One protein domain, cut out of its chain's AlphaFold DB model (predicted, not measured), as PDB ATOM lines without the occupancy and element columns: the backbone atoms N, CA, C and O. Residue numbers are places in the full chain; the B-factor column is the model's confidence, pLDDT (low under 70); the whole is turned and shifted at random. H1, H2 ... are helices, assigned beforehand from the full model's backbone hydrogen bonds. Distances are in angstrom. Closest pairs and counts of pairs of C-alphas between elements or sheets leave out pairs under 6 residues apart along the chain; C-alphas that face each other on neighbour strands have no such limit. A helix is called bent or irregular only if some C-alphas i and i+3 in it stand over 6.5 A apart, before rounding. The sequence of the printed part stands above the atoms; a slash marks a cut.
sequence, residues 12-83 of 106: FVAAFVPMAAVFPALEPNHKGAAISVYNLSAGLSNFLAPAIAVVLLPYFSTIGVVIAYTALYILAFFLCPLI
ATOM      1  N   PHE A  12     228.564 170.310 335.415       85.25
ATOM      2  CA  PHE A  12     227.853 170.825 334.244       85.25
ATOM      3  C   PHE A  12     227.253 169.702 333.400       85.25
ATOM      4  O   PHE A  12     226.090 169.794 333.021       85.25
ATOM      5  N   VAL A  13     227.991 168.615 333.156       84.81
ATOM      6  CA  VAL A  13     227.484 167.454 332.407       84.81
ATOM      7  C   VAL A  13     226.326 166.779 333.149       84.81
ATOM      8  O   VAL A  13     225.335 166.409 332.518       84.81
ATOM      9  N   ALA A  14     226.396 166.676 334.480       85.62
ATOM     10  CA  ALA A  14     225.312 166.120 335.290       85.62
ATOM     11  C   ALA A  14     224.001 166.915 335.147       85.62
ATOM     12  O   ALA A  14     222.924 166.320 335.132       85.62
ATOM     13  N   ALA A  15     224.073 168.237 334.958       82.06
ATOM     14  CA  ALA A  15     222.901 169.078 334.718       82.06
ATOM     15  C   ALA A  15     222.202 168.810 333.367       82.06
ATOM     16  O   ALA A  15     221.033 169.156 333.215       82.06
ATOM     17  N   PHE A  16     222.871 168.163 332.404       77.50
ATOM     18  CA  PHE A  16     222.270 167.765 331.122       77.50
ATOM     19  C   PHE A  16     221.608 166.381 331.159       77.50
ATOM     20  O   PHE A  16     220.824 166.062 330.268       77.50
ATOM     21  N   VAL A  17     221.856 165.568 332.190       77.38
ATOM     22  CA  VAL A  17     221.242 164.235 332.342       77.38
ATOM     23  C   VAL A  17     219.704 164.281 332.322       77.38
ATOM     24  O   VAL A  17     219.102 163.458 331.628       77.38
ATOM     25  N   PRO A  18     219.033 165.243 332.988       77.19
ATOM     26  CA  PRO A  18     217.578 165.351 332.946       77.19
ATOM     27  C   PRO A  18     217.027 165.647 331.545       77.19
ATOM     28  O   PRO A  18     215.930 165.193 331.232       77.19
ATOM     29  N   MET A  19     217.769 166.351 330.678       75.31
ATOM     30  CA  MET A  19     217.285 166.728 329.338       75.31
ATOM     31  C   MET A  19     216.932 165.503 328.490       75.31
ATOM     32  O   MET A  19     215.900 165.493 327.824       75.31
ATOM     33  N   ALA A  20     217.729 164.434 328.572       68.88
ATOM     34  CA  ALA A  20     217.456 163.189 327.855       68.88
ATOM     35  C   ALA A  20     216.198 162.463 328.371       68.88
ATOM     36  O   ALA A  20     215.552 161.740 327.618       68.88
ATOM     37  N   ALA A  21     215.826 162.665 329.640       71.06
ATOM     38  CA  ALA A  21     214.647 162.056 330.259       71.06
ATOM     39  C   ALA A  21     213.351 162.858 330.027       71.06
ATOM     40  O   ALA A  21     212.261 162.287 330.085       71.06
ATOM     41  N   VAL A  22     213.456 164.155 329.717       68.75
ATOM     42  CA  VAL A  22     212.308 165.040 329.453       68.75
ATOM     43  C   VAL A  22     211.613 164.701 328.129       68.75
ATOM     44  O   VAL A  22     210.387 164.646 328.085       68.75
ATOM     45  N   PHE A  23     212.360 164.390 327.067       65.06
ATOM     46  CA  PHE A  23     211.784 164.035 325.759       65.06
ATOM     47  C   PHE A  23     210.863 162.786 325.796       65.06
ATOM     48  O   PHE A  23     209.763 162.845 325.249       65.06
ATOM     49  N   PRO A  24     211.221 161.683 326.489       64.81
ATOM     50  CA  PRO A  24     210.315 160.554 326.746       64.81
ATOM     51  C   PRO A  24     209.111 160.863 327.639       64.81
ATOM     52  O   PRO A  24     208.110 160.146 327.580       64.81
ATOM     53  N   ALA A  25     209.238 161.844 328.535       64.88
ATOM     54  CA  ALA A  25     208.167 162.238 329.445       64.88
ATOM     55  C   ALA A  25     207.116 163.112 328.741       64.88
ATOM     56  O   ALA A  25     205.937 163.019 329.068       64.88
ATOM     57  N   LEU A  26     207.546 163.907 327.754       59.88
ATOM     58  CA  LEU A  26     206.702 164.747 326.901       59.88
ATOM     59  C   LEU A  26     205.869 163.946 325.891       59.88
ATOM     60  O   LEU A  26     204.712 164.273 325.668       59.88
ATOM     61  N   GLU A  27     206.431 162.876 325.323       61.72
ATOM     62  CA  GLU A  27     205.756 162.020 324.337       61.72
ATOM     63  C   GLU A  27     205.697 160.562 324.851       61.72
ATOM     64  O   GLU A  27     206.450 159.690 324.396       61.72
ATOM     65  N   PRO A  28     204.818 160.255 325.828       60.88
ATOM     66  CA  PRO A  28     204.800 158.958 326.504       60.88
ATOM     67  C   PRO A  28     204.402 157.786 325.595       60.88
ATOM     68  O   PRO A  28     204.743 156.645 325.910       60.88
ATOM     69  N   ASN A  29     203.736 158.057 324.469       67.75
ATOM     70  CA  ASN A  29     203.340 157.047 323.483       67.75
ATOM     71  C   ASN A  29     204.481 156.666 322.516       67.75
ATOM     72  O   ASN A  29     204.526 155.528 322.057       67.75
ATOM     73  N   HIS A  30     205.443 157.564 322.253       74.38
ATOM     74  CA  HIS A  30     206.517 157.357 321.265       74.38
ATOM     75  C   HIS A  30     207.925 157.617 321.831       74.38
ATOM     76  O   HIS A  30     208.801 158.173 321.164       74.38
ATOM     77  N   LYS A  31     208.182 157.151 323.058       68.75
ATOM     78  CA  LYS A  31     209.454 157.346 323.785       68.75
ATOM     79  C   LYS A  31     210.698 156.952 322.981       68.75
ATOM     80  O   LYS A  31     211.713 157.643 323.030       68.75
ATOM     81  N   GLY A  32     210.618 155.854 322.223       76.31
ATOM     82  CA  GLY A  32     211.722 155.373 321.386       76.31
ATOM     83  C   GLY A  32     212.064 156.321 320.233       76.31
ATOM     84  O   GLY A  32     213.240 156.549 319.957       76.31
ATOM     85  N   ALA A  33     211.053 156.927 319.602       76.56
ATOM     86  CA  ALA A  33     211.259 157.908 318.539       76.56
ATOM     87  C   ALA A  33     211.896 159.192 319.089       76.56
ATOM     88  O   ALA A  33     212.863 159.690 318.515       76.56
ATOM     89  N   ALA A  34     211.428 159.669 320.247       76.50
ATOM     90  CA  ALA A  34     211.961 160.860 320.904       76.50
ATOM     91  C   ALA A  34     213.452 160.711 321.277       76.50
ATOM     92  O   ALA A  34     214.267 161.580 320.963       76.50
ATOM     93  N   ILE A  35     213.841 159.575 321.870       82.00
ATOM     94  CA  ILE A  35     215.250 159.283 322.195       82.00
ATOM     95  C   ILE A  35     216.106 159.076 320.942       82.00
ATOM     96  O   ILE A  35     217.259 159.505 320.911       82.00
ATOM     97  N   SER A  36     215.563 158.435 319.903       85.50
ATOM     98  CA  SER A  36     216.278 158.230 318.639       85.50
ATOM     99  C   SER A  36     216.637 159.563 317.978       85.50
ATOM    100  O   SER A  36     217.793 159.772 317.612       85.50
ATOM    101  N   VAL A  37     215.688 160.504 317.910       84.62
ATOM    102  CA  VAL A  37     215.929 161.853 317.371       84.62
ATOM    103  C   VAL A  37     216.944 162.618 318.225       84.62
ATOM    104  O   VAL A  37     217.853 163.240 317.673       84.62
ATOM    105  N   TYR A  38     216.859 162.518 319.557       83.69
ATOM    106  CA  TYR A  38     217.850 163.113 320.459       83.69
ATOM    107  C   TYR A  38     219.266 162.578 320.182       83.69
ATOM    108  O   TYR A  38     220.180 163.357 319.908       83.69
ATOM    109  N   ASN A  39     219.448 161.256 320.156       87.94
ATOM    110  CA  ASN A  39     220.756 160.645 319.901       87.94
ATOM    111  C   ASN A  39     221.271 160.904 318.476       87.94
ATOM    112  O   ASN A  39     222.469 161.124 318.297       87.94
ATOM    113  N   LEU A  40     220.388 160.942 317.473       90.50
ATOM    114  CA  LEU A  40     220.741 161.333 316.109       90.50
ATOM    115  C   LEU A  40     221.300 162.759 316.079       90.50
ATOM    116  O   LEU A  40     222.348 162.988 315.481       90.50
ATOM    117  N   SER A  41     220.642 163.708 316.753       86.31
ATOM    118  CA  SER A  41     221.093 165.103 316.815       86.31
ATOM    119  C   SER A  41     222.429 165.271 317.552       86.31
ATOM    120  O   SER A  41     223.287 166.045 317.114       86.31
ATOM    121  N   ALA A  42     222.652 164.493 318.618       86.62
ATOM    122  CA  ALA A  42     223.914 164.466 319.350       86.62
ATOM    123  C   ALA A  42     225.055 163.915 318.477       86.62
ATOM    124  O   ALA A  42     226.123 164.522 318.388       86.62
ATOM    125  N   GLY A  43     224.806 162.807 317.769       90.31
ATOM    126  CA  GLY A  43     225.752 162.235 316.812       90.31
ATOM    127  C   GLY A  43     226.060 163.186 315.653       90.31
ATOM    128  O   GLY A  43     227.226 163.380 315.310       90.31
ATOM    129  N   LEU A  44     225.032 163.838 315.099       92.19
ATOM    130  CA  LEU A  44     225.184 164.810 314.020       92.19
ATOM    131  C   LEU A  44     226.033 166.003 314.463       92.19
ATOM    132  O   LEU A  44     226.917 166.410 313.723       92.19
ATOM    133  N   SER A  45     225.825 166.530 315.671       89.69
ATOM    134  CA  SER A  45     226.605 167.664 316.187       89.69
ATOM    135  C   SER A  45     228.082 167.307 316.384       89.69
ATOM    136  O   SER A  45     228.960 168.087 316.010       89.69
ATOM    137  N   ASN A  46     228.364 166.099 316.886       91.62
ATOM    138  CA  ASN A  46     229.732 165.592 317.032       91.62
ATOM    139  C   ASN A  46     230.437 165.357 315.689       91.62
ATOM    140  O   ASN A  46     231.659 165.457 315.623       91.62
ATOM    141  N   PHE A  47     229.692 165.042 314.629       92.19
ATOM    142  CA  PHE A  47     230.240 164.889 313.281       92.19
ATOM    143  C   PHE A  47     230.382 166.232 312.551       92.19
ATOM    144  O   PHE A  47     231.403 166.511 311.923       92.19
ATOM    145  N   LEU A  48     229.363 167.084 312.644       92.31
ATOM    146  CA  LEU A  48     229.244 168.305 311.858       92.31
ATOM    147  C   LEU A  48     230.236 169.379 312.313       92.31
ATOM    148  O   LEU A  48     230.786 170.079 311.469       92.31
ATOM    149  N   ALA A  49     230.523 169.477 313.613       89.31
ATOM    150  CA  ALA A  49     231.520 170.411 314.131       89.31
ATOM    151  C   ALA A  49     232.921 170.196 313.503       89.31
ATOM    152  O   ALA A  49     233.418 171.089 312.806       89.31
ATOM    153  N   PRO A  50     233.571 169.023 313.635       90.62
ATOM    154  CA  PRO A  50     234.861 168.797 312.988       90.62
ATOM    155  C   PRO A  50     234.766 168.843 311.458       90.62
ATOM    156  O   PRO A  50     235.705 169.318 310.828       90.62
ATOM    157  N   ALA A  51     233.646 168.432 310.851       93.00
ATOM    158  CA  ALA A  51     233.459 168.537 309.402       93.00
ATOM    159  C   ALA A  51     233.506 169.997 308.913       93.00
ATOM    160  O   ALA A  51     234.234 170.304 307.971       93.00
ATOM    161  N   ILE A  52     232.798 170.911 309.586       91.06
ATOM    162  CA  ILE A  52     232.842 172.349 309.280       91.06
ATOM    163  C   ILE A  52     234.265 172.878 309.451       91.06
ATOM    164  O   ILE A  52     234.767 173.581 308.575       91.06
ATOM    165  N   ALA A  53     234.934 172.522 310.550       90.38
ATOM    166  CA  ALA A  53     236.298 172.970 310.806       90.38
ATOM    167  C   ALA A  53     237.272 172.490 309.717       90.38
ATOM    168  O   ALA A  53     238.010 173.302 309.172       90.38
ATOM    169  N   VAL A  54     237.244 171.207 309.343       92.81
ATOM    170  CA  VAL A  54     238.117 170.642 308.299       92.81
ATOM    171  C   VAL A  54     237.906 171.329 306.953       92.81
ATOM    172  O   VAL A  54     238.879 171.593 306.252       92.81
ATOM    173  N   VAL A  55     236.660 171.647 306.600       91.19
ATOM    174  CA  VAL A  55     236.363 172.338 305.342       91.19
ATOM    175  C   VAL A  55     236.826 173.794 305.391       91.19
ATOM    176  O   VAL A  55     237.386 174.261 304.410       91.19
ATOM    177  N   LEU A  56     236.635 174.519 306.498       89.06
ATOM    178  CA  LEU A  56     236.915 175.963 306.564       89.06
ATOM    179  C   LEU A  56     238.369 176.318 306.895       89.06
ATOM    180  O   LEU A  56     238.865 177.333 306.404       89.06
ATOM    181  N   LEU A  57     239.057 175.504 307.700       87.56
ATOM    182  CA  LEU A  57     240.452 175.721 308.093       87.56
ATOM    183  C   LEU A  57     241.407 175.998 306.915       87.56
ATOM    184  O   LEU A  57     242.164 176.966 307.016       87.56
ATOM    185  N   PRO A  58     241.402 175.229 305.805       86.44
ATOM    186  CA  PRO A  58     242.342 175.454 304.707       86.44
ATOM    187  C   PRO A  58     242.085 176.750 303.925       86.44
ATOM    188  O   PRO A  58     243.018 177.276 303.326       86.44
ATOM    189  N   TYR A  59     240.859 177.284 303.933       88.31
ATOM    190  CA  TYR A  59     240.512 178.487 303.162       88.31
ATOM    191  C   TYR A  59     240.537 179.769 304.000       88.31
ATOM    192  O   TYR A  59     240.940 180.817 303.506       88.31
ATOM    193  N   PHE A  60     240.110 179.698 305.264       84.00
ATOM    194  CA  PHE A  60     239.863 180.874 306.108       84.00
ATOM    195  C   PHE A  60     240.580 180.825 307.465       84.00
ATOM    196  O   PHE A  60     240.357 181.695 308.314       84.00
ATOM    197  N   SER A  61     241.457 179.835 307.676       86.69
ATOM    198  CA  SER A  61     242.179 179.628 308.933       86.69
ATOM    199  C   SER A  61     241.226 179.498 310.137       86.69
ATOM    200  O   SER A  61     240.021 179.275 310.001       86.69
ATOM    201  N   THR A  62     241.757 179.627 311.349       87.75
ATOM    202  CA  THR A  62     240.993 179.518 312.598       87.75
ATOM    203  C   THR A  62     239.903 180.588 312.704       87.75
ATOM    204  O   THR A  62     238.815 180.306 313.198       87.75
ATOM    205  N   ILE A  63     240.163 181.803 312.207       91.00
ATOM    206  CA  ILE A  63     239.204 182.919 312.264       91.00
ATOM    207  C   ILE A  63     237.915 182.572 311.509       91.00
ATOM    208  O   ILE A  63     236.827 182.811 312.031       91.00
ATOM    209  N   GLY A  64     238.016 181.952 310.327       88.31
ATOM    210  CA  GLY A  64     236.841 181.532 309.561       88.31
ATOM    211  C   GLY A  64     235.971 180.521 310.301       88.31
ATOM    212  O   GLY A  64     234.749 180.638 310.299       88.31
ATOM    213  N   VAL A  65     236.598 179.568 310.995       90.12
ATOM    214  CA  VAL A  65     235.888 178.569 311.808       90.12
ATOM    215  C   VAL A  65     235.152 179.231 312.973       90.12
ATOM    216  O   VAL A  65     233.992 178.912 313.227       90.12
ATOM    217  N   VAL A  66     235.795 180.184 313.655       92.94
ATOM    218  CA  VAL A  66     235.174 180.927 314.763       92.94
ATOM    219  C   VAL A  66     233.954 181.701 314.272       92.94
ATOM    220  O   VAL A  66     232.880 181.557 314.850       92.94
ATOM    221  N   ILE A  67     234.086 182.454 313.175       92.56
ATOM    222  CA  ILE A  67     232.977 183.230 312.601       92.56
ATOM    223  C   ILE A  67     231.828 182.310 312.169       92.56
ATOM    224  O   ILE A  67     230.668 182.626 312.428       92.56
ATOM    225  N   ALA A  68     232.127 181.156 311.566       91.88
ATOM    226  CA  ALA A  68     231.111 180.188 311.167       91.88
ATOM    227  C   ALA A  68     230.325 179.640 312.366       91.88
ATOM    228  O   ALA A  68     229.094 179.612 312.333       91.88
ATOM    229  N   TYR A  69     231.002 179.272 313.458       91.44
ATOM    230  CA  TYR A  69     230.312 178.854 314.678       91.44
ATOM    231  C   TYR A  69     229.513 179.987 315.317       91.44
ATOM    232  O   TYR A  69     228.389 179.761 315.758       91.44
ATOM    233  N   THR A  70     230.040 181.213 315.332       94.00
ATOM    234  CA  THR A  70     229.293 182.380 315.816       94.00
ATOM    235  C   THR A  70     228.012 182.590 315.008       94.00
ATOM    236  O   THR A  70     226.948 182.770 315.597       94.00
ATOM    237  N   ALA A  71     228.078 182.499 313.678       94.31
ATOM    238  CA  ALA A  71     226.908 182.620 312.813       94.31
ATOM    239  C   ALA A  71     225.879 181.507 313.074       94.31
ATOM    240  O   ALA A  71     224.686 181.793 313.157       94.31
ATOM    241  N   LEU A  72     226.328 180.263 313.275       92.56
ATOM    242  CA  LEU A  72     225.456 179.142 313.645       92.56
ATOM    243  C   LEU A  72     224.765 179.362 314.996       92.56
ATOM    244  O   LEU A  72     223.574 179.089 315.115       92.56
ATOM    245  N   TYR A  73     225.470 179.898 315.996       90.06
ATOM    246  CA  TYR A  73     224.868 180.230 317.291       90.06
ATOM    247  C   TYR A  73     223.862 181.375 317.200       90.06
ATOM    248  O   TYR A  73     222.802 181.302 317.817       90.06
ATOM    249  N   ILE A  74     224.161 182.414 316.417       94.62
ATOM    250  CA  ILE A  74     223.220 183.510 316.165       94.62
ATOM    251  C   ILE A  74     221.970 182.972 315.461       94.62
ATOM    252  O   ILE A  74     220.852 183.284 315.865       94.62
ATOM    253  N   LEU A  75     222.141 182.116 314.453       92.56
ATOM    254  CA  LEU A  75     221.025 181.462 313.778       92.56
ATOM    255  C   LEU A  75     220.196 180.621 314.760       92.56
ATOM    256  O   LEU A  75     218.975 180.744 314.784       92.56
ATOM    257  N   ALA A  76     220.843 179.822 315.614       87.31
ATOM    258  CA  ALA A  76     220.170 179.035 316.644       87.31
ATOM    259  C   ALA A  76     219.388 179.916 317.631       87.31
ATOM    260  O   ALA A  76     218.262 179.581 317.992       87.31
ATOM    261  N   PHE A  77     219.937 181.068 318.022       89.62
ATOM    262  CA  PHE A  77     219.252 182.037 318.876       89.62
ATOM    263  C   PHE A  77     217.952 182.546 318.238       89.62
ATOM    264  O   PHE A  77     216.921 182.587 318.905       89.62
ATOM    265  N   PHE A  78     217.967 182.859 316.940       91.00
ATOM    266  CA  PHE A  78     216.762 183.271 316.210       91.00
ATOM    267  C   PHE A  78     215.782 182.126 315.932       91.00
ATOM    268  O   PHE A  78     214.584 182.371 315.815       91.00
ATOM    269  N   LEU A  79     216.259 180.883 315.855       86.50
ATOM    270  CA  LEU A  79     215.406 179.695 315.748       86.50
ATOM    271  C   LEU A  79     214.758 179.321 317.089       86.50
ATOM    272  O   LEU A  79     213.670 178.755 317.100       86.50
ATOM    273  N   CYS A  80     215.385 179.663 318.215       82.88
ATOM    274  CA  CYS A  80     214.894 179.382 319.564       82.88
ATOM    275  C   CYS A  80     213.424 179.809 319.807       82.88
ATOM    276  O   CYS A  80     212.656 178.982 320.299       82.88
ATOM    277  N   PRO A  81     212.956 181.013 319.409       80.31
ATOM    278  CA  PRO A  81     211.544 181.390 319.546       80.31
ATOM    279  C   PRO A  81     210.565 180.576 318.677       80.31
ATOM    280  O   PRO A  81     209.367 180.596 318.957       80.31
ATOM    281  N   LEU A  82     211.031 179.855 317.646       77.12
ATOM    282  CA  LEU A  82     210.185 178.958 316.843       77.12
ATOM    283  C   LEU A  82     209.930 177.614 317.537       77.12
ATOM    284  O   LEU A  82     208.991 176.905 317.174       77.12
ATOM    285  N   ILE A  83     210.731 177.264 318.546       74.25
ATOM    286  CA  ILE A  83     210.533 176.054 319.338       74.25
ATOM    287  C   ILE A  83     209.389 176.323 320.325       74.25
ATOM    288  O   ILE A  83     209.585 176.786 321.447       74.25
TER     289      ILE A  83
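AT A GLANCE: This is residues 12 to 83 of the 106 residues of the protein "Ribitol/Xylitol/Arabitol transporter, MFS superfamily" of Klebsiella pneumoniae IS39 (UniProt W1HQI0). One long helix, H2, folds back on itself at residues 60 and 61 into a V of two arms, H2a and H2b. A shorter helix, H1, makes a second corner with H2a at the open end of that V, and its residues 12 to 18 stick out. The printed part has 72 residues with two named helices, H1 then H2, and no named strand; the class is all helix. It is loose, with a radius of gyration of the C-alphas of 15.8 A, and elongated, spanning 47 by 24 by 23 A.

HOW THE PARTS SIT: Start with H1, residues 12 to 26, and pass its tight link of 4 residues to H2, residues 31 to 82. By its hydrogen bonds H2 was assigned as one helix, but it is bent: C-alphas 59 and 62 are 9.5 A apart, leaving arms H2a, residues 31 to 59, and H2b, residues 62 to 82. H1 touches H2a with residues 20 to 25 alone, at a steep tilt of 47 degrees, opposite ways; their closest C-alphas, of Pro 24 and Lys 31, are 4.4 A apart. H2a touches H2b with residues 52 to 57 alone, at a shallow tilt of 31 degrees, opposite ways; their closest C-alphas, of Ala 53 and Val 65, are 5.7 A apart. H1 and H2b are apart. O i to N i+4 pairs are within hydrogen-bond range in 3 of 11 cases in H1, beside 8 of 12 O i to N i+3 pairs, in 22 of 25 in H2a and in 15 of 17 in H2b.

IN THESE COORDINATES: Find C-alpha 12 at (227.853, 170.825, 334.244); from there H1 runs 23.2 A to C-alpha 26. It is irregular, but only just, with C-alphas 15 and 18 at 6.7 A. H2a runs 42.9 A to C-alpha 59 at (240.512, 178.487, 303.162) and is irregular, with C-alphas 55 and 58 at 6.8 A. H2b runs 31.1 A to C-alpha 82 at (210.185, 178.958, 316.843).

THE WHOLE: Look to the C-alphas of Asn 29 and Tyr 59 for the two farthest apart, 47.5 A. The printed part has no cut and no long link. Residues 12 to 18, 40 to 48 and 70 to 83 stand free. The mean pLDDT of the printed part is 83.6; residues 20, 22 to 29 and 31 are under 70.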